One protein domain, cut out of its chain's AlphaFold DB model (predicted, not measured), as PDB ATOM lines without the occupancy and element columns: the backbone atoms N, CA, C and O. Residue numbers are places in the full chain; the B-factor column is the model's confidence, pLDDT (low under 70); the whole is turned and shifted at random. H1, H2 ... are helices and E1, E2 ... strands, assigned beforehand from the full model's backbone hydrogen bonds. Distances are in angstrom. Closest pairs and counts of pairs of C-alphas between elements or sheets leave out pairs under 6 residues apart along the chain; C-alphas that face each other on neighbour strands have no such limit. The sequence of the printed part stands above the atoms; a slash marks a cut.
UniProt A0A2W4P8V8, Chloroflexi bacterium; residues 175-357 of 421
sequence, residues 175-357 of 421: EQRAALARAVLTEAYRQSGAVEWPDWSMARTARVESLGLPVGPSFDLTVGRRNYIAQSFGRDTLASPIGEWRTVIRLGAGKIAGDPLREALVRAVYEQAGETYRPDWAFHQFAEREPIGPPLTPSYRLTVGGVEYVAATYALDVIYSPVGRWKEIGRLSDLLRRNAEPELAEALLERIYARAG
ATOM      1  N   GLU A 175     322.453  71.062 257.121       86.38
ATOM      2  CA  GLU A 175     321.818  72.370 257.321       86.38
ATOM      3  C   GLU A 175     321.276  72.970 256.012       86.38
ATOM      4  O   GLU A 175     320.144  73.452 255.970       86.38
ATOM      5  N   GLN A 176     322.038  72.870 254.917       87.50
ATOM      6  CA  GLN A 176     321.593  73.318 253.595       87.50
ATOM      7  C   GLN A 176     320.445  72.449 253.069       87.50
ATOM      8  O   GLN A 176     319.494  72.979 252.494       87.50
ATOM      9  N   ARG A 177     320.489  71.130 253.304       90.12
ATOM     10  CA  ARG A 177     319.376  70.221 252.970       90.12
ATOM     11  C   ARG A 177     318.105  70.581 253.741       90.12
ATOM     12  O   ARG A 177     317.043  70.665 253.134       90.12
ATOM     13  N   ALA A 178     318.211  70.876 255.036       89.62
ATOM     14  CA  ALA A 178     317.079  71.298 255.861       89.62
ATOM     15  C   ALA A 178     316.516  72.665 255.428       89.62
ATOM     16  O   ALA A 178     315.299  72.854 255.384       89.62
ATOM     17  N   ALA A 179     317.386  73.615 255.067       91.62
ATOM     18  CA  ALA A 179     316.972  74.908 254.528       91.62
ATOM     19  C   ALA A 179     316.234  74.761 253.187       91.62
ATOM     20  O   ALA A 179     315.188  75.382 252.999       91.62
ATOM     21  N   LEU A 180     316.735  73.898 252.295       94.38
ATOM     22  CA  LEU A 180     316.081  73.548 251.033       94.38
ATOM     23  C   LEU A 180     314.709  72.914 251.273       94.38
ATOM     24  O   LEU A 180     313.725  73.359 250.687       94.38
ATOM     25  N   ALA A 181     314.629  71.927 252.168       93.31
ATOM     26  CA  ALA A 181     313.381  71.252 252.499       93.31
ATOM     27  C   ALA A 181     312.322  72.239 253.009       93.31
ATOM     28  O   ALA A 181     311.196  72.254 252.516       93.31
ATOM     29  N   ARG A 182     312.701  73.126 253.939       92.06
ATOM     30  CA  ARG A 182     311.813  74.172 254.461       92.06
ATOM     31  C   ARG A 182     311.347  75.126 253.362       92.06
ATOM     32  O   ARG A 182     310.158  75.387 253.265       92.06
ATOM     33  N   ALA A 183     312.255  75.611 252.514       94.06
ATOM     34  CA  ALA A 183     311.900  76.531 251.433       94.06
ATOM     35  C   ALA A 183     310.918  75.903 250.428       94.06
ATOM     36  O   ALA A 183     309.958  76.551 250.014       94.06
ATOM     37  N   VAL A 184     311.126  74.631 250.071       95.88
ATOM     38  CA  VAL A 184     310.224  73.891 249.178       95.88
ATOM     39  C   VAL A 184     308.871  73.640 249.846       95.88
ATOM     40  O   VAL A 184     307.842  73.818 249.199       95.88
ATOM     41  N   LEU A 185     308.856  73.269 251.131       93.38
ATOM     42  CA  LEU A 185     307.625  73.051 251.893       93.38
ATOM     43  C   LEU A 185     306.787  74.333 251.984       93.38
ATOM     44  O   LEU A 185     305.603  74.307 251.653       93.38
ATOM     45  N   THR A 186     307.399  75.459 252.353       92.75
ATOM     46  CA  THR A 186     306.719  76.757 252.444       92.75
ATOM     47  C   THR A 186     306.107  77.169 251.106       92.75
ATOM     48  O   THR A 186     304.954  77.601 251.054       92.75
ATOM     49  N   GLU A 187     306.842  76.999 250.005       94.56
ATOM     50  CA  GLU A 187     306.330  77.322 248.674       94.56
ATOM     51  C   GLU A 187     305.199  76.374 248.245       94.56
ATOM     52  O   GLU A 187     304.197  76.831 247.697       94.56
ATOM     53  N   ALA A 188     305.289  75.078 248.562       94.25
ATOM     54  CA  ALA A 188     304.206  74.129 248.313       94.25
ATOM     55  C   ALA A 188     302.917  74.503 249.072       94.25
ATOM     56  O   ALA A 188     301.830  74.500 248.491       94.25
ATOM     57  N   TYR A 189     303.035  74.896 250.347       92.94
ATOM     58  CA  TYR A 189     301.908  75.404 251.135       92.94
ATOM     59  C   TYR A 189     301.314  76.658 250.492       92.94
ATOM     60  O   TYR A 189     300.108  76.706 250.247       92.94
ATOM     61  N   ARG A 190     302.162  77.621 250.110       93.12
ATOM     62  CA  ARG A 190     301.733  78.852 249.436       93.12
ATOM     63  C   ARG A 190     300.957  78.570 248.146       93.12
ATOM     64  O   ARG A 190     299.923  79.194 247.926       93.12
ATOM     65  N   GLN A 191     301.430  77.647 247.307       93.31
ATOM     66  CA  GLN A 191     300.759  77.282 246.051       93.31
ATOM     67  C   GLN A 191     299.408  76.597 246.282       93.31
ATOM     68  O   GLN A 191     298.460  76.866 245.549       93.31
ATOM     69  N   SER A 192     299.290  75.784 247.336       92.00
ATOM     70  CA  SER A 192     298.011  75.178 247.736       92.00
ATOM     71  C   SER A 192     297.034  76.163 248.402       92.00
ATOM     72  O   SER A 192     295.877  75.822 248.633       92.00
ATOM     73  N   GLY A 193     297.484  77.376 248.746       91.12
ATOM     74  CA  GLY A 193     296.716  78.332 249.547       91.12
ATOM     75  C   GLY A 193     296.617  77.968 251.034       91.12
ATOM     76  O   GLY A 193     295.903  78.638 251.777       91.12
ATOM     77  N   ALA A 194     297.318  76.924 251.481       90.88
ATOM     78  CA  ALA A 194     297.384  76.529 252.880       90.88
ATOM     79  C   ALA A 194     298.346  77.414 253.679       90.88
ATOM     80  O   ALA A 194     299.329  77.949 253.159       90.88
ATOM     81  N   VAL A 195     298.087  77.516 254.980       84.56
ATOM     82  CA  VAL A 195     298.981  78.196 255.918       84.56
ATOM     83  C   VAL A 195     299.857  77.158 256.609       84.56
ATOM     84  O   VAL A 195     299.366  76.181 257.175       84.56
ATOM     85  N   GLU A 196     301.173  77.355 256.546       80.19
ATOM     86  CA  GLU A 196     302.124  76.465 257.203       80.19
ATOM     87  C   GLU A 196     302.186  76.770 258.705       80.19
ATOM     88  O   GLU A 196     302.688  77.812 259.126       80.19
ATOM     89  N   TRP A 197     301.705  75.831 259.523       79.19
ATOM     90  CA  TRP A 197     301.852  75.861 260.979       79.19
ATOM     91  C   TRP A 197     302.582  74.601 261.459       79.19
ATOM     92  O   TRP A 197     301.942  73.579 261.720       79.19
ATOM     93  N   PRO A 198     303.923  74.640 261.584       68.19
ATOM     94  CA  PRO A 198     304.732  73.449 261.848       68.19
ATOM     95  C   PRO A 198     304.364  72.701 263.137       68.19
ATOM     96  O   PRO A 198     304.421  71.470 263.162       68.19
ATOM     97  N   ASP A 199     303.943  73.431 264.172       73.12
ATOM     98  CA  ASP A 199     303.555  72.881 265.478       73.12
ATOM     99  C   ASP A 199     302.086  72.453 265.556       73.12
ATOM    100  O   ASP A 199     301.639  71.877 266.558       73.12
ATOM    101  N   TRP A 200     301.315  72.703 264.500       80.31
ATOM    102  CA  TRP A 200     299.916  72.321 264.452       80.31
ATOM    103  C   TRP A 200     299.773  70.804 264.388       80.31
ATOM    104  O   TRP A 200     300.475  70.106 263.651       80.31
ATOM    105  N   SER A 201     298.855  70.265 265.186       85.12
ATOM    106  CA  SER A 201     298.635  68.821 265.282       85.12
ATOM    107  C   SER A 201     298.256  68.200 263.945       85.12
ATOM    108  O   SER A 201     298.806  67.157 263.625       85.12
ATOM    109  N   MET A 202     297.427  68.856 263.129       88.19
ATOM    110  CA  MET A 202     297.041  68.324 261.819       88.19
ATOM    111  C   MET A 202     298.232  68.222 260.862       88.19
ATOM    112  O   MET A 202     298.395  67.194 260.215       88.19
ATOM    113  N   ALA A 203     299.129  69.216 260.836       85.44
ATOM    114  CA  ALA A 203     300.345  69.155 260.022       85.44
ATOM    115  C   ALA A 203     301.325  68.068 260.502       85.44
ATOM    116  O   ALA A 203     302.050  67.476 259.700       85.44
ATOM    117  N   ARG A 204     301.377  67.786 261.812       88.19
ATOM    118  CA  ARG A 204     302.155  66.658 262.353       88.19
ATOM    119  C   ARG A 204     301.510  65.315 262.029       88.19
ATOM    120  O   ARG A 204     302.208  64.430 261.546       88.19
ATOM    121  N   THR A 205     300.203  65.173 262.235       90.69
ATOM    122  CA  THR A 205     299.451  63.958 261.895       90.69
ATOM    123  C   THR A 205     299.560  63.645 260.409       90.69
ATOM    124  O   THR A 205     299.864  62.513 260.062       90.69
ATOM    125  N   ALA A 206     299.407  64.639 259.529       91.31
ATOM    126  CA  ALA A 206     299.551  64.447 258.090       91.31
ATOM    127  C   ALA A 206     300.938  63.920 257.696       91.31
ATOM    128  O   ALA A 206     301.035  63.071 256.813       91.31
ATOM    129  N   ARG A 207     302.000  64.374 258.377       87.19
ATOM    130  CA  ARG A 207     303.364  63.864 258.179       87.19
ATOM    131  C   ARG A 207     303.528  62.440 258.706       87.19
ATOM    132  O   ARG A 207     303.951  61.577 257.952       87.19
ATOM    133  N   VAL A 208     303.143  62.186 259.959       88.75
ATOM    134  CA  VAL A 208     303.270  60.863 260.606       88.75
ATOM    135  C   VAL A 208     302.444  59.790 259.890       88.75
ATOM    136  O   VAL A 208     302.871  58.646 259.787       88.75
ATOM    137  N   GLU A 209     301.266  60.149 259.379       91.19
ATOM    138  CA  GLU A 209     300.380  59.237 258.647       91.19
ATOM    139  C   GLU A 209     300.581  59.281 257.121       91.19
ATOM    140  O   GLU A 209     299.815  58.655 256.385       91.19
ATOM    141  N   SER A 210     301.595  60.002 256.625       92.62
ATOM    142  CA  SER A 210     301.931  60.093 255.195       92.62
ATOM    143  C   SER A 210     300.743  60.478 254.300       92.62
ATOM    144  O   SER A 210     300.525  59.898 253.228       92.62
ATOM    145  N   LEU A 211     299.956  61.467 254.738       95.00
ATOM    146  CA  LEU A 211     298.758  61.946 254.036       95.00
ATOM    147  C   LEU A 211     299.072  62.843 252.832       95.00
ATOM    148  O   LEU A 211     298.168  63.136 252.054       95.00
ATOM    149  N   GLY A 212     300.332  63.235 252.652       95.25
ATOM    150  CA  GLY A 212     300.785  64.094 251.563       95.25
ATOM    151  C   GLY A 212     300.797  65.578 251.925       95.25
ATOM    152  O   GLY A 212     300.727  65.954 253.096       95.25
ATOM    153  N   LEU A 213     300.912  66.418 250.900       95.81
ATOM    154  CA  LEU A 213     300.889  67.873 251.023       95.81
ATOM    155  C   LEU A 213     299.444  68.387 251.122       95.81
ATOM    156  O   LEU A 213     298.515  67.692 250.693       95.81
ATOM    157  N   PRO A 214     299.220  69.577 251.710       95.75
ATOM    158  CA  PRO A 214     297.909  70.212 251.664       95.75
ATOM    159  C   PRO A 214     297.513  70.491 250.212       95.75
ATOM    160  O   PRO A 214     298.345  70.878 249.393       95.75
ATOM    161  N   VAL A 215     296.237  70.294 249.890       96.38
ATOM    162  CA  VAL A 215     295.721  70.433 248.513       96.38
ATOM    163  C   VAL A 215     294.733  71.590 248.345       96.38
ATOM    164  O   VAL A 215     294.068  71.702 247.321       96.38
ATOM    165  N   GLY A 216     294.641  72.451 249.356       94.50
ATOM    166  CA  GLY A 216     293.764  73.617 249.415       94.50
ATOM    167  C   GLY A 216     293.984  74.395 250.718       94.50
ATOM    168  O   GLY A 216     294.750  73.933 251.564       94.50
ATOM    169  N   PRO A 217     293.313  75.537 250.932       94.44
ATOM    170  CA  PRO A 217     293.345  76.239 252.213       94.44
ATOM    171  C   PRO A 217     292.673  75.432 253.335       94.44
ATOM    172  O   PRO A 217     291.883  74.520 253.084       94.44
ATOM    173  N   SER A 218     292.932  75.799 254.587       93.75
ATOM    174  CA  SER A 218     292.110  75.331 255.704       93.75
ATOM    175  C   SER A 218     290.741  76.013 255.680       93.75
ATOM    176  O   SER A 218     290.626  77.151 255.221       93.75
ATOM    177  N   PHE A 219     289.717  75.361 256.216       94.25
ATOM    178  CA  PHE A 219     288.359  75.900 256.275       94.25
ATOM    179  C   PHE A 219     287.682  75.567 257.603       94.25
ATOM    180  O   PHE A 219     287.941  74.523 258.203       94.25
ATOM    181  N   ASP A 220     286.801  76.459 258.044       93.81
ATOM    182  CA  ASP A 220     286.032  76.280 259.270       93.81
ATOM    183  C   ASP A 220     284.676  75.633 258.971       93.81
ATOM    184  O   ASP A 220     284.065  75.873 257.928       93.81
ATOM    185  N   LEU A 221     284.179  74.832 259.909       94.44
ATOM    186  CA  LEU A 221     282.829  74.280 259.866       94.44
ATOM    187  C   LEU A 221     282.214  74.189 261.265       94.44
ATOM    188  O   LEU A 221     282.907  73.998 262.266       94.44
ATOM    189  N   THR A 222     280.888  74.268 261.329       94.62
ATOM    190  CA  THR A 222     280.125  74.164 262.578       94.62
ATOM    191  C   THR A 222     279.213  72.947 262.531       94.62
ATOM    192  O   THR A 222     278.432  72.781 261.596       94.62
ATOM    193  N   VAL A 223     279.272  72.109 263.568       93.50
ATOM    194  CA  VAL A 223     278.385  70.948 263.736       93.50
ATOM    195  C   VAL A 223     277.724  71.033 265.105       93.50
ATOM    196  O   VAL A 223     278.376  70.928 266.151       93.50
ATOM    197  N   GLY A 224     276.413  71.277 265.112       91.44
ATOM    198  CA  GLY A 224     275.674  71.589 266.333       91.44
ATOM    199  C   GLY A 224     276.198  72.873 266.984       91.44
ATOM    200  O   GLY A 224     276.022  73.959 266.444       91.44
ATOM    201  N   ARG A 225     276.832  72.750 268.157       91.38
ATOM    202  CA  ARG A 225     277.430  73.874 268.910       91.38
ATOM    203  C   ARG A 225     278.961  73.899 268.876       91.38
ATOM    204  O   ARG A 225     279.563  74.716 269.567       91.38
ATOM    205  N   ARG A 226     279.595  72.973 268.152       93.31
ATOM    206  CA  ARG A 226     281.058  72.866 268.070       93.31
ATOM    207  C   ARG A 226     281.550  73.426 266.745       93.31
ATOM    208  O   ARG A 226     280.993  73.095 265.701       93.31
ATOM    209  N   ASN A 227     282.612  74.221 266.812       94.56
ATOM    210  CA  ASN A 227     283.330  74.710 265.642       94.56
ATOM    211  C   ASN A 227     284.596  73.877 265.444       94.56
ATOM    212  O   ASN A 227     285.269  73.516 266.413       94.56
ATOM    213  N   TYR A 228     284.919  73.601 264.191       94.00
ATOM    214  CA  TYR A 228     286.086  72.843 263.776       94.00
ATOM    215  C   TYR A 228     286.824  73.629 262.705       94.00
ATOM    216  O   TYR A 228     286.199  74.342 261.927       94.00
ATOM    217  N   ILE A 229     288.133  73.433 262.646       93.38
ATOM    218  CA  ILE A 229     288.954  73.777 261.490       93.38
ATOM    219  C   ILE A 229     289.361  72.478 260.801       93.38
ATOM    220  O   ILE A 229     289.680  71.490 261.471       93.38
ATOM    221  N   ALA A 230     289.348  72.468 259.477       94.69
ATOM    222  CA  ALA A 230     289.706  71.319 258.665       94.69
ATOM    223  C   ALA A 230     290.714  71.686 257.573       94.69
ATOM    224  O   ALA A 230     290.834  72.843 257.176       94.69
ATOM    225  N   GLN A 231     291.467  70.687 257.120       95.56
ATOM    226  CA  GLN A 231     292.472  70.809 256.073       95.56
ATOM    227  C   GLN A 231     292.517  69.519 255.251       95.56
ATOM    228  O   GLN A 231     292.723  68.426 255.785       95.56
ATOM    229  N   SER A 232     292.368  69.670 253.940       97.12
ATOM    230  CA  SER A 232     292.512  68.589 252.966       97.12
ATOM    231  C   SER A 232     293.988  68.371 252.626       97.12
ATOM    232  O   SER A 232     294.696  69.327 252.293       97.12
ATOM    233  N   PHE A 233     294.440  67.119 252.680       97.00
ATOM    234  CA  PHE A 233     295.753  66.647 252.228       97.00
ATOM    235  C   PHE A 233     295.577  65.643 251.084       97.00
ATOM    236  O   PHE A 233     294.466  65.179 250.825       97.00
ATOM    237  N   GLY A 234     296.670  65.273 250.414       97.19
ATOM    238  CA  GLY A 234     296.636  64.380 249.255       97.19
ATOM    239  C   GLY A 234     295.795  63.110 249.434       97.19
ATOM    240  O   GLY A 234     295.075  62.720 248.523       97.19
ATOM    241  N   ARG A 235     295.845  62.466 250.604       96.75
ATOM    242  CA  ARG A 235     295.114  61.214 250.868       96.75
ATOM    243  C   ARG A 235     293.778  61.389 251.572       96.75
ATOM    244  O   ARG A 235     292.920  60.526 251.420       96.75
ATOM    245  N   ASP A 236     293.636  62.411 252.405       95.94
ATOM    246  CA  ASP A 236     292.499  62.521 253.318       95.94
ATOM    247  C   ASP A 236     292.341  63.946 253.854       95.94
ATOM    248  O   ASP A 236     293.225  64.788 253.709       95.94
ATOM    249  N   THR A 237     291.220  64.197 254.521       96.00
ATOM    250  CA  THR A 237     290.942  65.449 255.223       96.00
ATOM    251  C   THR A 237     291.064  65.245 256.725       96.00
ATOM    252  O   THR A 237     290.511  64.296 257.291       96.00
ATOM    253  N   LEU A 238     291.784  66.152 257.378       94.94
ATOM    254  CA  LEU A 238     291.870  66.225 258.830       94.94
ATOM    255  C   LEU A 238     290.993  67.363 259.348       94.94
ATOM    256  O   LEU A 238     290.852  68.387 258.687       94.94
ATOM    257  N   ALA A 239     290.432  67.191 260.540       93.94
ATOM    258  CA  ALA A 239     289.684  68.206 261.265       93.94
ATOM    259  C   ALA A 239     290.087  68.230 262.742       93.94
ATOM    260  O   ALA A 239     290.445  67.208 263.325       93.94
ATOM    261  N   SER A 240     290.000  69.395 263.373       92.44
ATOM    262  CA  SER A 240     290.273  69.582 264.797       92.44
ATOM    263  C   SER A 240     289.243  70.543 265.392       92.44
ATOM    264  O   SER A 240     288.944  71.559 264.756       92.44
ATOM    265  N   PRO A 241     288.668  70.264 266.579       92.25
ATOM    266  CA  PRO A 241     287.798  71.226 267.244       92.25
ATOM    267  C   PRO A 241     288.584  72.495 267.590       92.25
ATOM    268  O   PRO A 241     289.697  72.430 268.119       92.25
ATOM    269  N   ILE A 242     288.001  73.660 267.318       89.06
ATOM    270  CA  ILE A 242     288.638  74.945 267.620       89.06
ATOM    271  C   ILE A 242     288.790  75.081 269.139       89.06
ATOM    272  O   ILE A 242     287.813  75.010 269.882       89.06
ATOM    273  N   GLY A 243     290.033  75.265 269.593       84.94
ATOM    274  CA  GLY A 243     290.402  75.288 271.014       84.94
ATOM    275  C   GLY A 243     290.897  73.947 271.576       84.94
ATOM    276  O   GLY A 243     291.509  73.934 272.641       84.94
ATOM    277  N   GLU A 244     290.734  72.835 270.848       86.38
ATOM    278  CA  GLU A 244     291.213  71.495 271.228       86.38
ATOM    279  C   GLU A 244     292.310  71.001 270.276       86.38
ATOM    280  O   GLU A 244     292.263  69.901 269.729       86.38
ATOM    281  N   TRP A 245     293.356  71.807 270.098       78.44
ATOM    282  CA  TRP A 245     294.377  71.618 269.060       78.44
ATOM    283  C   TRP A 245     295.226  70.348 269.169       78.44
ATOM    284  O   TRP A 245     296.106  70.149 268.342       78.44
ATOM    285  N   ARG A 246     295.031  69.496 270.179       83.94
ATOM    286  CA  ARG A 246     295.665  68.166 270.262       83.94
ATOM    287  C   ARG A 246     294.781  67.054 269.695       83.94
ATOM    288  O   ARG A 246     295.287  65.972 269.418       83.94
ATOM    289  N   THR A 247     293.494  67.324 269.512       88.31
ATOM    290  CA  THR A 247     292.514  66.381 268.984       88.31
ATOM    291  C   THR A 247     292.485  66.499 267.467       88.31
ATOM    292  O   THR A 247     292.124  67.548 266.935       88.31
ATOM    293  N   VAL A 248     292.858  65.427 266.769       91.44
ATOM    294  CA  VAL A 248     292.805  65.345 265.304       91.44
ATOM    295  C   VAL A 248     291.853  64.230 264.904       91.44
ATOM    296  O   VAL A 248     291.962  63.095 265.368       91.44
ATOM    297  N   ILE A 249     290.903  64.580 264.050       92.06
ATOM    298  CA  ILE A 249     289.872  63.713 263.497       92.06
ATOM    299  C   ILE A 249     290.184  63.549 262.016       92.06
ATOM    300  O   ILE A 249     290.463  64.524 261.327       92.06
ATOM    301  N   ARG A 250     290.134  62.317 261.521       92.44
ATOM    302  CA  ARG A 250     290.407  61.993 260.121       92.44
ATOM    303  C   ARG A 250     289.116  61.569 259.435       92.44
ATOM    304  O   ARG A 250     288.420  60.697 259.954       92.44
ATOM    305  N   LEU A 251     288.811  62.168 258.285       90.06
ATOM    306  CA  LEU A 251     287.553  61.945 257.576       90.06
ATOM    307  C   LEU A 251     287.384  60.481 257.139       90.06
ATOM    308  O   LEU A 251     286.335  59.884 257.384       90.06
ATOM    309  N   GLY A 252     288.420  59.887 256.545       83.62
ATOM    310  CA  GLY A 252     288.422  58.483 256.128       83.62
ATOM    311  C   GLY A 252     288.522  57.463 257.270       83.62
ATOM    312  O   GLY A 252     288.442  56.260 257.023       83.62
ATOM    313  N   ALA A 253     288.692  57.891 258.528       76.69
ATOM    314  CA  ALA A 253     288.752  56.962 259.652       76.69
ATOM    315  C   ALA A 253     287.350  56.450 260.015       76.69
ATOM    316  O   ALA A 253     286.442  57.225 260.310       76.69
ATOM    317  N   GLY A 254     287.191  55.125 260.123       63.94
ATOM    318  CA  GLY A 254     285.911  54.490 260.481       63.94
ATOM    319  C   GLY A 254     285.325  54.912 261.839       63.94
ATOM    320  O   GLY A 254     284.168  54.620 262.120       63.94
ATOM    321  N   LYS A 255     286.090  55.634 262.670       62.41
ATOM    322  CA  LYS A 255     285.662  56.145 263.983       62.41
ATOM    323  C   LYS A 255     284.551  57.199 263.922       62.41
ATOM    324  O   LYS A 255     283.884  57.382 264.932       62.41
ATOM    325  N   ILE A 256     284.355  57.876 262.788       69.69
ATOM    326  CA  ILE A 256     283.285  58.878 262.612       69.69
ATOM    327  C   ILE A 256     282.217  58.435 261.598       69.69
ATOM    328  O   ILE A 256     281.438  59.248 261.104       69.69
ATOM    329  N   ALA A 257     282.174  57.149 261.243       61.41
ATOM    330  CA  ALA A 257     281.151  56.633 260.340       61.41
ATOM    331  C   ALA A 257     279.755  56.788 260.978       61.41
ATOM    332  O   ALA A 257     279.511  56.276 262.067       61.41
ATOM    333  N   GLY A 258     278.848  57.509 260.308       65.81
ATOM    334  CA  GLY A 258     277.514  57.836 260.834       65.81
ATOM    335  C   GLY A 258     277.462  59.033 261.797       65.81
ATOM    336  O   GLY A 258     276.385  59.360 262.286       65.81
ATOM    337  N   ASP A 259     278.592  59.698 262.066       81.94
ATOM    338  CA  ASP A 259     278.640  60.941 262.843       81.94
ATOM    339  C   ASP A 259     278.200  62.133 261.961       81.94
ATOM    340  O   ASP A 259     278.707  62.264 260.837       81.94
ATOM    341  N   PRO A 260     277.321  63.040 262.439       89.25
ATOM    342  CA  PRO A 260     276.989  64.289 261.744       89.25
ATOM    343  C   PRO A 260     278.213  65.105 261.296       89.25
ATOM    344  O   PRO A 260     278.154  65.814 260.291       89.25
ATOM    345  N   LEU A 261     279.338  64.991 262.009       90.12
ATOM    346  CA  LEU A 261     280.602  65.609 261.629       90.12
ATOM    347  C   LEU A 261     281.160  65.053 260.319       90.12
ATOM    348  O   LEU A 261     281.655  65.833 259.509       90.12
ATOM    349  N   ARG A 262     281.065  63.740 260.074       91.94
ATOM    350  CA  ARG A 262     281.523  63.156 258.805       91.94
ATOM    351  C   ARG A 262     280.728  63.740 257.647       91.94
ATOM    352  O   ARG A 262     281.320  64.164 256.663       91.94
ATOM    353  N   GLU A 263     279.403  63.781 257.763       91.19
ATOM    354  CA  GLU A 263     278.545  64.323 256.705       91.19
ATOM    355  C   GLU A 263     278.839  65.800 256.424       91.19
ATOM    356  O   GLU A 263     278.954  66.190 255.261       91.19
ATOM    357  N   ALA A 264     279.003  66.609 257.475       94.12
ATOM    358  CA  ALA A 264     279.368  68.016 257.343       94.12
ATOM    359  C   ALA A 264     280.750  68.193 256.692       94.12
ATOM    360  O   ALA A 264     280.894  69.011 255.785       94.12
ATOM    361  N   LEU A 265     281.743  67.390 257.094       94.81
ATOM    362  CA  LEU A 265     283.086  67.422 256.514       94.81
ATOM    363  C   LEU A 265     283.087  67.031 255.037       94.81
ATOM    364  O   LEU A 265     283.675  67.752 254.241       94.81
ATOM    365  N   VAL A 266     282.416  65.938 254.645       94.69
ATOM    366  CA  VAL A 266     282.349  65.548 253.225       94.69
ATOM    367  C   VAL A 266     281.735  66.677 252.398       94.69
ATOM    368  O   VAL A 266     282.292  67.053 251.371       94.69
ATOM    369  N   ARG A 267     280.623  67.268 252.851       95.44
ATOM    370  CA  ARG A 267     279.981  68.382 252.135       95.44
ATOM    371  C   ARG A 267     280.912  69.584 251.990       95.44
ATOM    372  O   ARG A 267     281.041  70.086 250.880       95.44
ATOM    373  N   ALA A 268     281.580  69.985 253.070       96.50
ATOM    374  CA  ALA A 268     282.506  71.115 253.063       96.50
ATOM    375  C   ALA A 268     283.726  70.872 252.153       96.50
ATOM    376  O   ALA A 268     284.144  71.772 251.431       96.50
ATOM    377  N   VAL A 269     284.262  69.645 252.124       96.81
ATOM    378  CA  VAL A 269     285.366  69.261 251.227       96.81
ATOM    379  C   VAL A 269     284.958  69.379 249.755       96.81
ATOM    380  O   VAL A 269     285.715  69.911 248.946       96.81
ATOM    381  N   TYR A 270     283.761  68.913 249.390       97.31
ATOM    382  CA  TYR A 270     283.252  69.072 248.024       97.31
ATOM    383  C   TYR A 270     282.971  70.542 247.685       97.31
ATOM    384  O   TYR A 270     283.344  70.993 246.603       97.31
ATOM    385  N   GLU A 271     282.390  71.304 248.617       96.50
ATOM    386  CA  GLU A 271     282.119  72.735 248.441       96.50
ATOM    387  C   GLU A 271     283.407  73.534 248.210       96.50
ATOM    388  O   GLU A 271     283.455  74.381 247.320       96.50
ATOM    389  N   GLN A 272     284.485  73.203 248.927       94.44
ATOM    390  CA  GLN A 272     285.812  73.779 248.708       94.44
ATOM    391  C   GLN A 272     286.343  73.508 247.291       94.44
ATOM    392  O   GLN A 272     286.997  74.366 246.698       94.44
ATOM    393  N   ALA A 273     286.036  72.337 246.729       94.38
ATOM    394  CA  ALA A 273     286.338  71.991 245.341       94.38
ATOM    395  C   ALA A 273     285.384  72.649 244.323       94.38
ATOM    396  O   ALA A 273     285.539  72.432 243.121       94.38
ATOM    397  N   GLY A 274     284.403  73.439 244.774       95.38
ATOM    398  CA  GLY A 274     283.378  74.067 243.940       95.38
ATOM    399  C   GLY A 274     282.256  73.119 243.503       95.38
ATOM    400  O   GLY A 274     281.540  73.429 242.552       95.38
ATOM    401  N   GLU A 275     282.108  71.964 244.154       95.62
ATOM    402  CA  GLU A 275     281.151  70.915 243.797       95.62
ATOM    403  C   GLU A 275     280.129  70.697 244.917       95.62
ATOM    404  O   GLU A 275     280.428  70.801 246.105       95.62
ATOM    405  N   THR A 276     278.895  70.344 244.564       96.38
ATOM    406  CA  THR A 276     277.917  69.930 245.580       96.38
ATOM    407  C   THR A 276     278.034  68.432 245.816       96.38
ATOM    408  O   THR A 276     277.792  67.645 244.902       96.38
ATOM    409  N   TYR A 277     278.309  68.006 247.053       96.19
ATOM    410  CA  TYR A 277     278.297  66.579 247.375       96.19
ATOM    411  C   TYR A 277     276.900  65.963 247.186       96.19
ATOM    412  O   TYR A 277     275.892  66.435 247.728       96.19
ATOM    413  N   ARG A 278     276.864  64.867 246.427       95.19
ATOM    414  CA  ARG A 278     275.668  64.095 246.057       95.19
ATOM    415  C   ARG A 278     275.936  62.605 246.293       95.19
ATOM    416  O   ARG A 278     276.628  62.009 245.471       95.19
ATOM    417  N   PRO A 279     275.443  61.996 247.385       92.38
ATOM    418  CA  PRO A 279     275.754  60.602 247.729       92.38
ATOM    419  C   PRO A 279     275.151  59.582 246.748       92.38
ATOM    420  O   PRO A 279     275.529  58.414 246.735       92.38
ATOM    421  N   ASP A 280     274.199  60.004 245.924       92.94
ATOM    422  CA  ASP A 280     273.552  59.218 244.876       92.94
ATOM    423  C   ASP A 280     274.296  59.269 243.529       92.94
ATOM    424  O   ASP A 280     273.994  58.487 242.628       92.94
ATOM    425  N   TRP A 281     275.288  60.153 243.376       93.56
ATOM    426  CA  TRP A 281     276.056  60.275 242.137       93.56
ATOM    427  C   TRP A 281     277.180  59.243 242.059       93.56
ATOM    428  O   TRP A 281     277.957  59.066 242.998       93.56
ATOM    429  N   ALA A 282     277.317  58.614 240.889       94.25
ATOM    430  CA  ALA A 282     278.256  57.516 240.667       94.25
ATOM    431  C   ALA A 282     279.717  57.891 240.985       94.25
ATOM    432  O   ALA A 282     280.424  57.114 241.619       94.25
ATOM    433  N   PHE A 283     280.161  59.098 240.613       95.69
ATOM    434  CA  PHE A 283     281.519  59.579 240.903       95.69
ATOM    435  C   PHE A 283     281.783  59.754 242.396       95.69
ATOM    436  O   PHE A 283     282.859  59.399 242.867       95.69
ATOM    437  N   HIS A 284     280.808  60.262 243.148       95.19
ATOM    438  CA  HIS A 284     280.956  60.450 244.588       95.19
ATOM    439  C   HIS A 284     280.938  59.106 245.320       95.19
ATOM    440  O   HIS A 284     281.777  58.871 246.183       95.19
ATOM    441  N   GLN A 285     280.065  58.179 244.913       94.12
ATOM    442  CA  GLN A 285     280.062  56.809 245.439       94.12
ATOM    443  C   GLN A 285     281.365  56.062 245.137       94.12
ATOM    444  O   GLN A 285     281.831  55.281 245.964       94.12
ATOM    445  N   PHE A 286     281.945  56.282 243.954       95.38
ATOM    446  CA  PHE A 286     283.242  55.724 243.587       95.38
ATOM    447  C   PHE A 286     284.356  56.314 244.458       95.38
ATOM    448  O   PHE A 286     285.117  55.563 245.059       95.38
ATOM    449  N   ALA A 287     284.401  57.642 244.601       94.00
ATOM    450  CA  ALA A 287     285.390  58.338 245.421       94.00
ATOM    451  C   ALA A 287     285.329  57.963 246.911       94.00
ATOM    452  O   ALA A 287     286.355  57.946 247.577       94.00
ATOM    453  N   GLU A 288     284.151  57.618 247.441       89.94
ATOM    454  CA  GLU A 288     284.029  57.124 248.818       89.94
ATOM    455  C   GLU A 288     284.601  55.715 249.026       89.94
ATOM    456  O   GLU A 288     284.943  55.354 250.154       89.94
ATOM    457  N   ARG A 289     284.670  54.898 247.970       90.75
ATOM    458  CA  ARG A 289     285.146  53.505 248.034       90.75
ATOM    459  C   ARG A 289     286.614  53.371 247.653       90.75
ATOM    460  O   ARG A 289     287.276  52.439 248.100       90.75
ATOM    461  N   GLU A 290     287.103  54.289 246.829       92.75
ATOM    462  CA  GLU A 290     288.434  54.241 246.243       92.75
ATOM    463  C   GLU A 290     289.375  55.261 246.896       92.75
ATOM    464  O   GLU A 290     288.986  56.401 247.146       92.75
ATOM    465  N   PRO A 291     290.651  54.912 247.132       91.62
ATOM    466  CA  PRO A 291     291.615  55.803 247.768       91.62
ATOM    467  C   PRO A 291     292.169  56.833 246.766       91.62
ATOM    468  O   PRO A 291     293.356  56.811 246.438       91.62
ATOM    469  N   ILE A 292     291.312  57.721 246.253       95.50
ATOM    470  CA  ILE A 292     291.676  58.754 245.263       95.50
ATOM    471  C   ILE A 292     291.879  60.155 245.866       95.50
ATOM    472  O   ILE A 292     292.249  61.084 245.150       95.50
ATOM    473  N   GLY A 293     291.718  60.286 247.186       96.38
ATOM    474  CA  GLY A 293     291.892  61.540 247.923       96.38
ATOM    475  C   GLY A 293     290.700  62.496 247.784       96.38
ATOM    476  O   GLY A 293     289.678  62.119 247.213       96.38
ATOM    477  N   PRO A 294     290.790  63.723 248.327       97.25
ATOM    478  CA  PRO A 294     289.726  64.723 248.219       97.25
ATOM    479  C   PRO A 294     289.579  65.279 246.786       97.25
ATOM    480  O   PRO A 294     290.558  65.302 246.031       97.25
ATOM    481  N   PRO A 295     288.372  65.730 246.388       97.38
ATOM    482  CA  PRO A 295     288.142  66.413 245.118       97.38
ATOM    483  C   PRO A 295     288.908  67.739 245.060       97.38
ATOM    484  O   PRO A 295     289.053  68.425 246.069       97.38
ATOM    485  N   LEU A 296     289.372  68.108 243.865       96.19
ATOM    486  CA  LEU A 296     290.081  69.370 243.608       96.19
ATOM    487  C   LEU A 296     289.342  70.295 242.638       96.19
ATOM    488  O   LEU A 296     289.696  71.465 242.521       96.19
ATOM    489  N   THR A 297     288.363  69.774 241.900       92.50
ATOM    490  CA  THR A 297     287.551  70.538 240.949       92.50
ATOM    491  C   THR A 297     286.118  70.014 240.937       92.50
ATOM    492  O   THR A 297     285.906  68.845 241.276       92.50
ATOM    493  N   PRO A 298     285.158  70.796 240.414       95.56
ATOM    494  CA  PRO A 298     283.877  70.252 239.994       95.56
ATOM    495  C   PRO A 298     284.067  69.255 238.852       95.56
ATOM    496  O   PRO A 298     285.109  69.232 238.178       95.56
ATOM    497  N   SER A 299     283.039  68.452 238.608       95.38
ATOM    498  CA  SER A 299     282.966  67.601 237.427       95.38
ATOM    499  C   SER A 299     282.894  68.465 236.166       95.38
ATOM    500  O   SER A 299     282.163  69.453 236.104       95.38
ATOM    501  N   TYR A 300     283.632  68.087 235.128       95.94
ATOM    502  CA  TYR A 300     283.692  68.808 233.860       95.94
ATOM    503  C   TYR A 300     283.519  67.868 232.673       95.94
ATOM    504  O   TYR A 300     283.751  66.663 232.762       95.94
ATOM    505  N   ARG A 301     283.109  68.440 231.540       96.75
ATOM    506  CA  ARG A 301     282.969  67.725 230.271       96.75
ATOM    507  C   ARG A 301     284.172  67.966 229.368       96.75
ATOM    508  O   ARG A 301     284.738  69.061 229.354       96.75
ATOM    509  N   LEU A 302     284.540  66.946 228.605       97.06
ATOM    510  CA  LEU A 302     285.532  67.023 227.537       97.06
ATOM    511  C   LEU A 302     285.157  66.075 226.399       97.06
ATOM    512  O   LEU A 302     284.547  65.036 226.638       97.06
ATOM    513  N   THR A 303     285.553  66.421 225.178       97.81
ATOM    514  CA  THR A 303     285.321  65.592 223.991       97.81
ATOM    515  C   THR A 303     286.658  65.173 223.405       97.81
ATOM    516  O   THR A 303     287.486  66.031 223.107       97.81
ATOM    517  N   VAL A 304     286.856  63.868 223.226       97.25
ATOM    518  CA  VAL A 304     288.074  63.276 222.652       97.25
ATOM    519  C   VAL A 304     287.654  62.230 221.629       97.25
ATOM    520  O   VAL A 304     286.791  61.403 221.917       97.25
ATOM    521  N   GLY A 305     288.196  62.295 220.410       93.62
ATOM    522  CA  GLY A 305     287.854  61.345 219.344       93.62
ATOM    523  C   GLY A 305     286.353  61.268 219.013       93.62
ATOM    524  O   GLY A 305     285.864  60.218 218.613       93.62
ATOM    525  N   GLY A 306     285.595  62.351 219.235       95.12
ATOM    526  CA  GLY A 306     284.138  62.389 219.038       95.12
ATOM    527  C   GLY A 306     283.305  61.770 220.170       95.12
ATOM    528  O   GLY A 306     282.079  61.794 220.094       95.12
ATOM    529  N   VAL A 307     283.938  61.260 221.230       97.12
ATOM    530  CA  VAL A 307     283.260  60.762 222.432       97.12
ATOM    531  C   VAL A 307     283.265  61.851 223.499       97.12
ATOM    532  O   VAL A 307     284.309  62.421 223.815       97.12
ATOM    533  N   GLU A 308     282.091  62.144 224.056       98.25
ATOM    534  CA  GLU A 308     281.952  63.055 225.191       98.25
ATOM    535  C   GLU A 308     282.147  62.290 226.508       98.25
ATOM    536  O   GLU A 308     281.539  61.240 226.736       98.25
ATOM    537  N   TYR A 309     282.973  62.840 227.391       98.25
ATOM    538  CA  TYR A 309     283.271  62.315 228.717       98.25
ATOM    539  C   TYR A 309     282.875  63.326 229.788       98.25
ATOM    540  O   TYR A 309     282.991  64.536 229.588       98.25
ATOM    541  N   VAL A 310     282.473  62.824 230.953       97.62
ATOM    542  CA  VAL A 310     282.519  63.578 232.210       97.62
ATOM    543  C   VAL A 310     283.735  63.109 232.990       97.62
ATOM    544  O   VAL A 310     283.993  61.909 233.058       97.62
ATOM    545  N   ALA A 311     284.479  64.038 233.571       97.81
ATOM    546  CA  ALA A 311     285.635  63.753 234.405       97.81
ATOM    547  C   ALA A 311     285.633  64.628 235.659       97.81
ATOM    548  O   ALA A 311     285.047  65.708 235.672       97.81
ATOM    549  N   ALA A 312     286.284  64.154 236.714       96.69
ATOM    550  CA  ALA A 312     286.474  64.894 237.952       96.69
ATOM    551  C   ALA A 312     287.894  64.657 238.463       96.69
ATOM    552  O   ALA A 312     288.375  63.521 238.498       96.69
ATOM    553  N   THR A 313     288.573  65.740 238.840       97.12
ATOM    554  CA  THR A 313     289.938  65.666 239.358       97.12
ATOM    555  C   THR A 313     289.919  65.556 240.873       97.12
ATOM    556  O   THR A 313     289.397  66.433 241.559       97.12
ATOM    557  N   TYR A 314     290.545  64.502 241.382       97.88
ATOM    558  CA  TYR A 314     290.820  64.290 242.795       97.88
ATOM    559  C   TYR A 314     292.321  64.442 243.053       97.88
ATOM    560  O   TYR A 314     293.130  64.565 242.129       97.88
ATOM    561  N   ALA A 315     292.706  64.474 244.323       97.88
ATOM    562  CA  ALA A 315     294.089  64.696 244.712       97.88
ATOM    563  C   ALA A 315     295.049  63.631 244.166       97.88
ATOM    564  O   ALA A 315     296.161  63.972 243.765       97.88
ATOM    565  N   LEU A 316     294.635  62.362 244.098       97.81
ATOM    566  CA  LEU A 316     295.510  61.258 243.687       97.81
ATOM    567  C   LEU A 316     295.219  60.723 242.286       97.81
ATOM    568  O   LEU A 316     296.023  59.956 241.762       97.81
ATOM    569  N   ASP A 317     294.092  61.093 241.677       97.06
ATOM    570  CA  ASP A 317     293.731  60.616 240.345       97.06
ATOM    571  C   ASP A 317     292.668  61.488 239.670       97.06
ATOM    572  O   ASP A 317     292.015  62.320 240.300       97.06
ATOM    573  N   VAL A 318     292.447  61.241 238.382       97.62
ATOM    574  CA  VAL A 318     291.277  61.739 237.656       97.62
ATOM    575  C   VAL A 318     290.390  60.558 237.323       97.62
ATOM    576  O   VAL A 318     290.839  59.598 236.694       97.62
ATOM    577  N   ILE A 319     289.127  60.645 237.725       97.88
ATOM    578  CA  ILE A 319     288.111  59.679 237.315       97.88
ATOM    579  C   ILE A 319     287.334  60.233 236.133       97.88
ATOM    580  O   ILE A 319     287.100  61.440 236.046       97.88
ATOM    581  N   TYR A 320     286.942  59.356 235.218       98.25
ATOM    582  CA  TYR A 320     286.198  59.734 234.025       98.25
ATOM    583  C   TYR A 320     285.175  58.664 233.650       98.25
ATOM    584  O   TYR A 320     285.303  57.497 234.016       98.25
ATOM    585  N   SER A 321     284.147  59.064 232.912       98.19
ATOM    586  CA  SER A 321     283.143  58.163 232.358       98.19
ATOM    587  C   SER A 321     282.598  58.743 231.054       98.19
ATOM    588  O   SER A 321     282.354  59.953 230.985       98.19
ATOM    589  N   PRO A 322     282.403  57.927 230.006       97.75
ATOM    590  CA  PRO A 322     281.695  58.365 228.811       97.75
ATOM    591  C   PRO A 322     280.271  58.809 229.171       97.75
ATOM    592  O   PRO A 322     279.575  58.141 229.942       97.75
ATOM    593  N   VAL A 323     279.802  59.910 228.587       95.94
ATOM    594  CA  VAL A 323     278.447  60.414 228.839       95.94
ATOM    595  C   VAL A 323     277.415  59.333 228.498       95.94
ATOM    596  O   VAL A 323     277.450  58.718 227.434       95.94
ATOM    597  N   GLY A 324     276.500  59.074 229.437       93.38
ATOM    598  CA  GLY A 324     275.482  58.024 229.314       93.38
ATOM    599  C   GLY A 324     275.929  56.633 229.783       93.38
ATOM    600  O   GLY A 324     275.077  55.763 229.949       93.38
ATOM    601  N   ARG A 325     277.219  56.422 230.081       94.69
ATOM    602  CA  ARG A 325     277.777  55.146 230.570       94.69
ATOM    603  C   ARG A 325     278.270  55.238 232.014       94.69
ATOM    604  O   ARG A 325     279.311  54.705 232.361       94.69
ATOM    605  N   TRP A 326     277.475  55.840 232.897       87.88
ATOM    606  CA  TRP A 326     277.833  56.162 234.292       87.88
ATOM    607  C   TRP A 326     278.232  54.981 235.196       87.88
ATOM    608  O   TRP A 326     278.724  55.199 236.300       87.88
ATOM    609  N   LYS A 327     278.005  53.736 234.758       89.44
ATOM    610  CA  LYS A 327     278.494  52.523 235.439       89.44
ATOM    611  C   LYS A 327     279.934  52.158 235.050       89.44
ATOM    612  O   LYS A 327     280.542  51.324 235.709       89.44
ATOM    613  N   GLU A 328     280.465  52.765 233.994       95.44
ATOM    614  CA  GLU A 328     281.826  52.598 233.486       95.44
ATOM    615  C   GLU A 328     282.661  53.800 233.941       95.44
ATOM    616  O   GLU A 328     282.676  54.843 233.284       95.44
ATOM    617  N   ILE A 329     283.317  53.668 235.097       97.81
ATOM    618  CA  ILE A 329     284.215  54.692 235.647       97.81
ATOM    619  C   ILE A 329     285.656  54.218 235.459       97.81
ATOM    620  O   ILE A 329     286.041  53.170 235.977       97.81
ATOM    621  N   GLY A 330     286.437  54.985 234.703       97.62
ATOM    622  CA  GLY A 330     287.868  54.780 234.503       97.62
ATOM    623  C   GLY A 330     288.710  55.733 235.349       97.62
ATOM    624  O   GLY A 330     288.216  56.742 235.856       97.62
ATOM    625  N   ARG A 331     290.002  55.413 235.482       97.62
ATOM    626  CA  ARG A 331     291.015  56.224 236.169       97.62
ATOM    627  C   ARG A 331     292.124  56.611 235.199       97.62
ATOM    628  O   ARG A 331     292.587  55.770 234.426       97.62
ATOM    629  N   LEU A 332     292.593  57.852 235.262       96.69
ATOM    630  CA  LEU A 332     293.715  58.312 234.442       96.69
ATOM    631  C   LEU A 332     294.980  57.487 234.709       96.69
ATOM    632  O   LEU A 332     295.678  57.113 233.769       96.69
ATOM    633  N   SER A 333     295.263  57.146 235.969       94.38
ATOM    634  CA  SER A 333     296.424  56.307 236.296       94.38
ATOM    635  C   SER A 333     296.394  54.930 235.613       94.38
ATOM    636  O   SER A 333     297.448  54.402 235.251       94.38
ATOM    637  N   ASP A 334     295.209  54.357 235.380       95.19
ATOM    638  CA  ASP A 334     295.054  53.089 234.666       95.19
ATOM    639  C   ASP A 334     295.285  53.245 233.159       95.19
ATOM    640  O   ASP A 334     295.939  52.383 232.566       95.19
ATOM    641  N   LEU A 335     294.815  54.346 232.558       95.25
ATOM    642  CA  LEU A 335     295.107  54.683 231.158       95.25
ATOM    643  C   LEU A 335     296.616  54.789 230.928       95.25
ATOM    644  O   LEU A 335     297.156  54.127 230.041       95.25
ATOM    645  N   LEU A 336     297.307  55.549 231.782       90.00
ATOM    646  CA  LEU A 336     298.753  55.756 231.689       90.00
ATOM    647  C   LEU A 336     299.529  54.448 231.870       90.00
ATOM    648  O   LEU A 336     300.419  54.141 231.080       90.00
ATOM    649  N   ARG A 337     299.168  53.632 232.868       90.00
ATOM    650  CA  ARG A 337     299.857  52.360 233.148       90.00
ATOM    651  C   ARG A 337     299.698  51.345 232.018       90.00
ATOM    652  O   ARG A 337     300.613  50.569 231.759       90.00
ATOM    653  N   ARG A 338     298.526  51.315 231.381       91.56
ATOM    654  CA  ARG A 338     298.209  50.378 230.292       91.56
ATOM    655  C   ARG A 338     298.580  50.921 228.914       91.56
ATOM    656  O   ARG A 338     298.453  50.181 227.944       91.56
ATOM    657  N   ASN A 339     299.011  52.182 228.833       88.75
ATOM    658  CA  ASN A 339     299.154  52.920 227.582       88.75
ATOM    659  C   ASN A 339     297.877  52.832 226.715       88.75
ATOM    660  O   ASN A 339     297.935  52.579 225.512       88.75
ATOM    661  N   ALA A 340     296.715  52.959 227.362       91.00
ATOM    662  CA  ALA A 340     295.403  52.893 226.729       91.00
ATOM    663  C   ALA A 340     294.866  54.308 226.483       91.00
ATOM    664  O   ALA A 340     295.102  55.197 227.295       91.00
ATOM    665  N   GLU A 341     294.139  54.497 225.376       94.69
ATOM    666  CA  GLU A 341     293.491  55.769 225.002       94.69
ATOM    667  C   GLU A 341     294.398  57.007 225.204       94.69
ATOM    668  O   GLU A 341     294.066  57.899 225.989       94.69
ATOM    669  N   PRO A 342     295.559  57.077 224.520       93.12
ATOM    670  CA  PRO A 342     296.580  58.093 224.786       93.12
ATOM    671  C   PRO A 342     296.064  59.530 224.625       93.12
ATOM    672  O   PRO A 342     296.430  60.391 225.418       93.12
ATOM    673  N   GLU A 343     295.160  59.775 223.672       95.62
ATOM    674  CA  GLU A 343     294.536  61.091 223.467       95.62
ATOM    675  C   GLU A 343     293.667  61.518 224.660       95.62
ATOM    676  O   GLU A 343     293.674  62.681 225.062       95.62
ATOM    677  N   LEU A 344     292.931  60.578 225.269       97.69
ATOM    678  CA  LEU A 344     292.125  60.861 226.456       97.69
ATOM    679  C   LEU A 344     293.027  61.090 227.668       97.69
ATOM    680  O   LEU A 344     292.805  62.030 228.431       97.69
ATOM    681  N   ALA A 345     294.060  60.261 227.831       96.12
ATOM    682  CA  ALA A 345     295.026  60.415 228.911       96.12
ATOM    683  C   ALA A 345     295.729  61.782 228.853       96.12
ATOM    684  O   ALA A 345     295.836  62.463 229.876       96.12
ATOM    685  N   GLU A 346     296.152  62.212 227.662       94.62
ATOM    686  CA  GLU A 346     296.752  63.526 227.433       94.62
ATOM    687  C   GLU A 346     295.768  64.661 227.746       94.62
ATOM    688  O   GLU A 346     296.089  65.530 228.557       94.62
ATOM    689  N   ALA A 347     294.537  64.608 227.225       96.94
ATOM    690  CA  ALA A 347     293.519  65.630 227.484       96.94
ATOM    691  C   ALA A 347     293.166  65.767 228.980       96.94
ATOM    692  O   ALA A 347     292.930  66.871 229.479       96.94
ATOM    693  N   LEU A 348     293.138  64.659 229.729       97.19
ATOM    694  CA  LEU A 348     292.931  64.689 231.180       97.19
ATOM    695  C   LEU A 348     294.152  65.266 231.914       97.19
ATOM    696  O   LEU A 348     293.982  66.088 232.816       97.19
ATOM    697  N   LEU A 349     295.374  64.899 231.515       94.38
ATOM    698  CA  LEU A 349     296.606  65.470 232.070       94.38
ATOM    699  C   LEU A 349     296.683  66.986 231.847       94.38
ATOM    700  O   LEU A 349     297.018  67.722 232.777       94.38
ATOM    701  N   GLU A 350     296.339  67.469 230.653       94.25
ATOM    702  CA  GLU A 350     296.287  68.902 230.351       94.25
ATOM    703  C   GLU A 350     295.374  69.655 231.318       94.25
ATOM    704  O   GLU A 350     295.744  70.727 231.801       94.25
ATOM    705  N   ARG A 351     294.217  69.080 231.671       94.25
ATOM    706  CA  ARG A 351     293.288  69.673 232.644       94.25
ATOM    707  C   ARG A 351     293.885  69.755 234.047       94.25
ATOM    708  O   ARG A 351     293.745  70.798 234.686       94.25
ATOM    709  N   ILE A 352     294.581  68.710 234.507       93.25
ATOM    710  CA  ILE A 352     295.258  68.710 235.816       93.25
ATOM    711  C   ILE A 352     296.293  69.837 235.884       93.25
ATOM    712  O   ILE A 352     296.290  70.617 236.837       93.25
ATOM    713  N   TYR A 353     297.169  69.937 234.880       92.06
ATOM    714  CA  TYR A 353     298.224  70.951 234.885       92.06
ATOM    715  C   TYR A 353     297.666  72.360 234.680       92.06
ATOM    716  O   TYR A 353     298.103  73.278 235.372       92.06
ATOM    717  N   ALA A 354     296.665  72.538 233.812       92.50
ATOM    718  CA  ALA A 354     296.026  73.835 233.606       92.50
ATOM    719  C   ALA A 354     295.386  74.367 234.897       92.50
ATOM    720  O   ALA A 354     295.535  75.550 235.204       92.50
ATOM    721  N   ARG A 355     294.744  73.497 235.694       92.81
ATOM    722  CA  ARG A 355     294.224  73.850 237.028       92.81
ATOM    723  C   ARG A 355     295.331  74.382 237.939       92.81
ATOM    724  O   ARG A 355     295.127  75.358 238.647       92.81
ATOM    725  N   ALA A 356     296.504  73.759 237.895       91.25
ATOM    726  CA  ALA A 356     297.681  74.153 238.664       91.25
ATOM    727  C   ALA A 356     298.426  75.373 238.075       91.25
ATOM    728  O   ALA A 356     299.581  75.616 238.421       91.25
ATOM    729  N   GLY A 357     297.829  76.117 237.135       90.19
ATOM    730  CA  GLY A 357     298.478  77.257 236.476       90.19
ATOM    731  C   GLY A 357     299.673  76.866 235.597       90.19
ATOM    732  O   GLY A 357     300.536  77.696 235.315       90.19
TER     733      GLY A 357
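What this domain is: This is residues 175 to 357 of the 421 residues of a protein of Chloroflexi bacterium (UniProt A0A2W4P8V8). Two lobes stand side by side, each a small, strongly twisted three-stranded sheet with helices packed on both faces, and from the first lobe the helix H1 reaches out as an arm whose residues 175 to 184 stick out. In the first lobe H2 and H3 cover opposite faces of the sheet E1 E2 E3; in the second, H4 and H6 cover opposite faces of E4 E5 E6, with short H5 beside H6. The 183 printed residues hold six named helices and six named strands, in the order H1 H2 E1 E2 E3 H3 H4 E4 E5 E6 H5 H6. Both sheets are antiparallel, ordered as named, and the class is mixed, helices and strands. The whole is compact, with a radius of gyration of the C-alphas of 17.6 A, and flat, spanning 53 by 47 by 23 A.

How they stand to each other: H1, residues 175 to 192, and H2, residues 201 to 208, are apart. E1, residues 219 to 223, E2, residues 226 to 232, and E3, residues 237 to 241, form a meander, each strand the antiparallel neighbour of the one before; N 221 and O 228 are 2.9 A apart, as are N 231 and O 238. H2 is on this sheet, its closest C-alphas to E3 being Met 202 and Leu 238 at 6.3 A. H3, residues 260 to 272, is on the opposite face, 8.4 A in height over the sheet; its closest C-alphas to E1 are Leu 261 and Val 223, 6.2 A apart. H3 and H4, residues 282 to 289, are apart. E4, residues 300 to 304, E5, residues 307 to 313, and E6, residues 318 to 322, form a second meander, with N 302 and O 309 at 3.0 A and N 312 and O 319 at 2.9 A. H4 is on this sheet, with C-alphas Phe 283 and Ile 319 of E6 closest at 7.5 A. H5, residues 332 to 338, only grazes it with residues 332 to 334. H6, residues 342 to 355, is on the face opposite H4, 9.1 A in height; C-alphas Leu 344 and Val 304 of E4 are closest at 6.1 A. H5 and H6 form a helical hairpin: they touch, with C-alphas Leu 332 and Ala 345 closest at 6.1 A, and run opposite ways at a shallow tilt of 34.6 degrees, only just short of steep. In H1 to H6 every O i to N i+4 pair is within hydrogen-bond range.

Where its parts are: H1 is 25.8 A long, from C-alpha 175 at (321.818, 72.370, 257.321). E2 measures 19.4 A, H3 18.4 A and E5 18.8 A. H6 measures 20.1 A and ends at C-alpha 355, (294.224, 73.850, 237.028).

The domain as a whole: The C-alphas of Glu 175 and Gly 324, the two farthest apart, are 56.0 A apart. The printed part has no cut; the link from E3 to H3, 18 residues, is long. Residue 198 and residues 254 to 258 have pLDDT under 70; the mean of the printed part is 92.2.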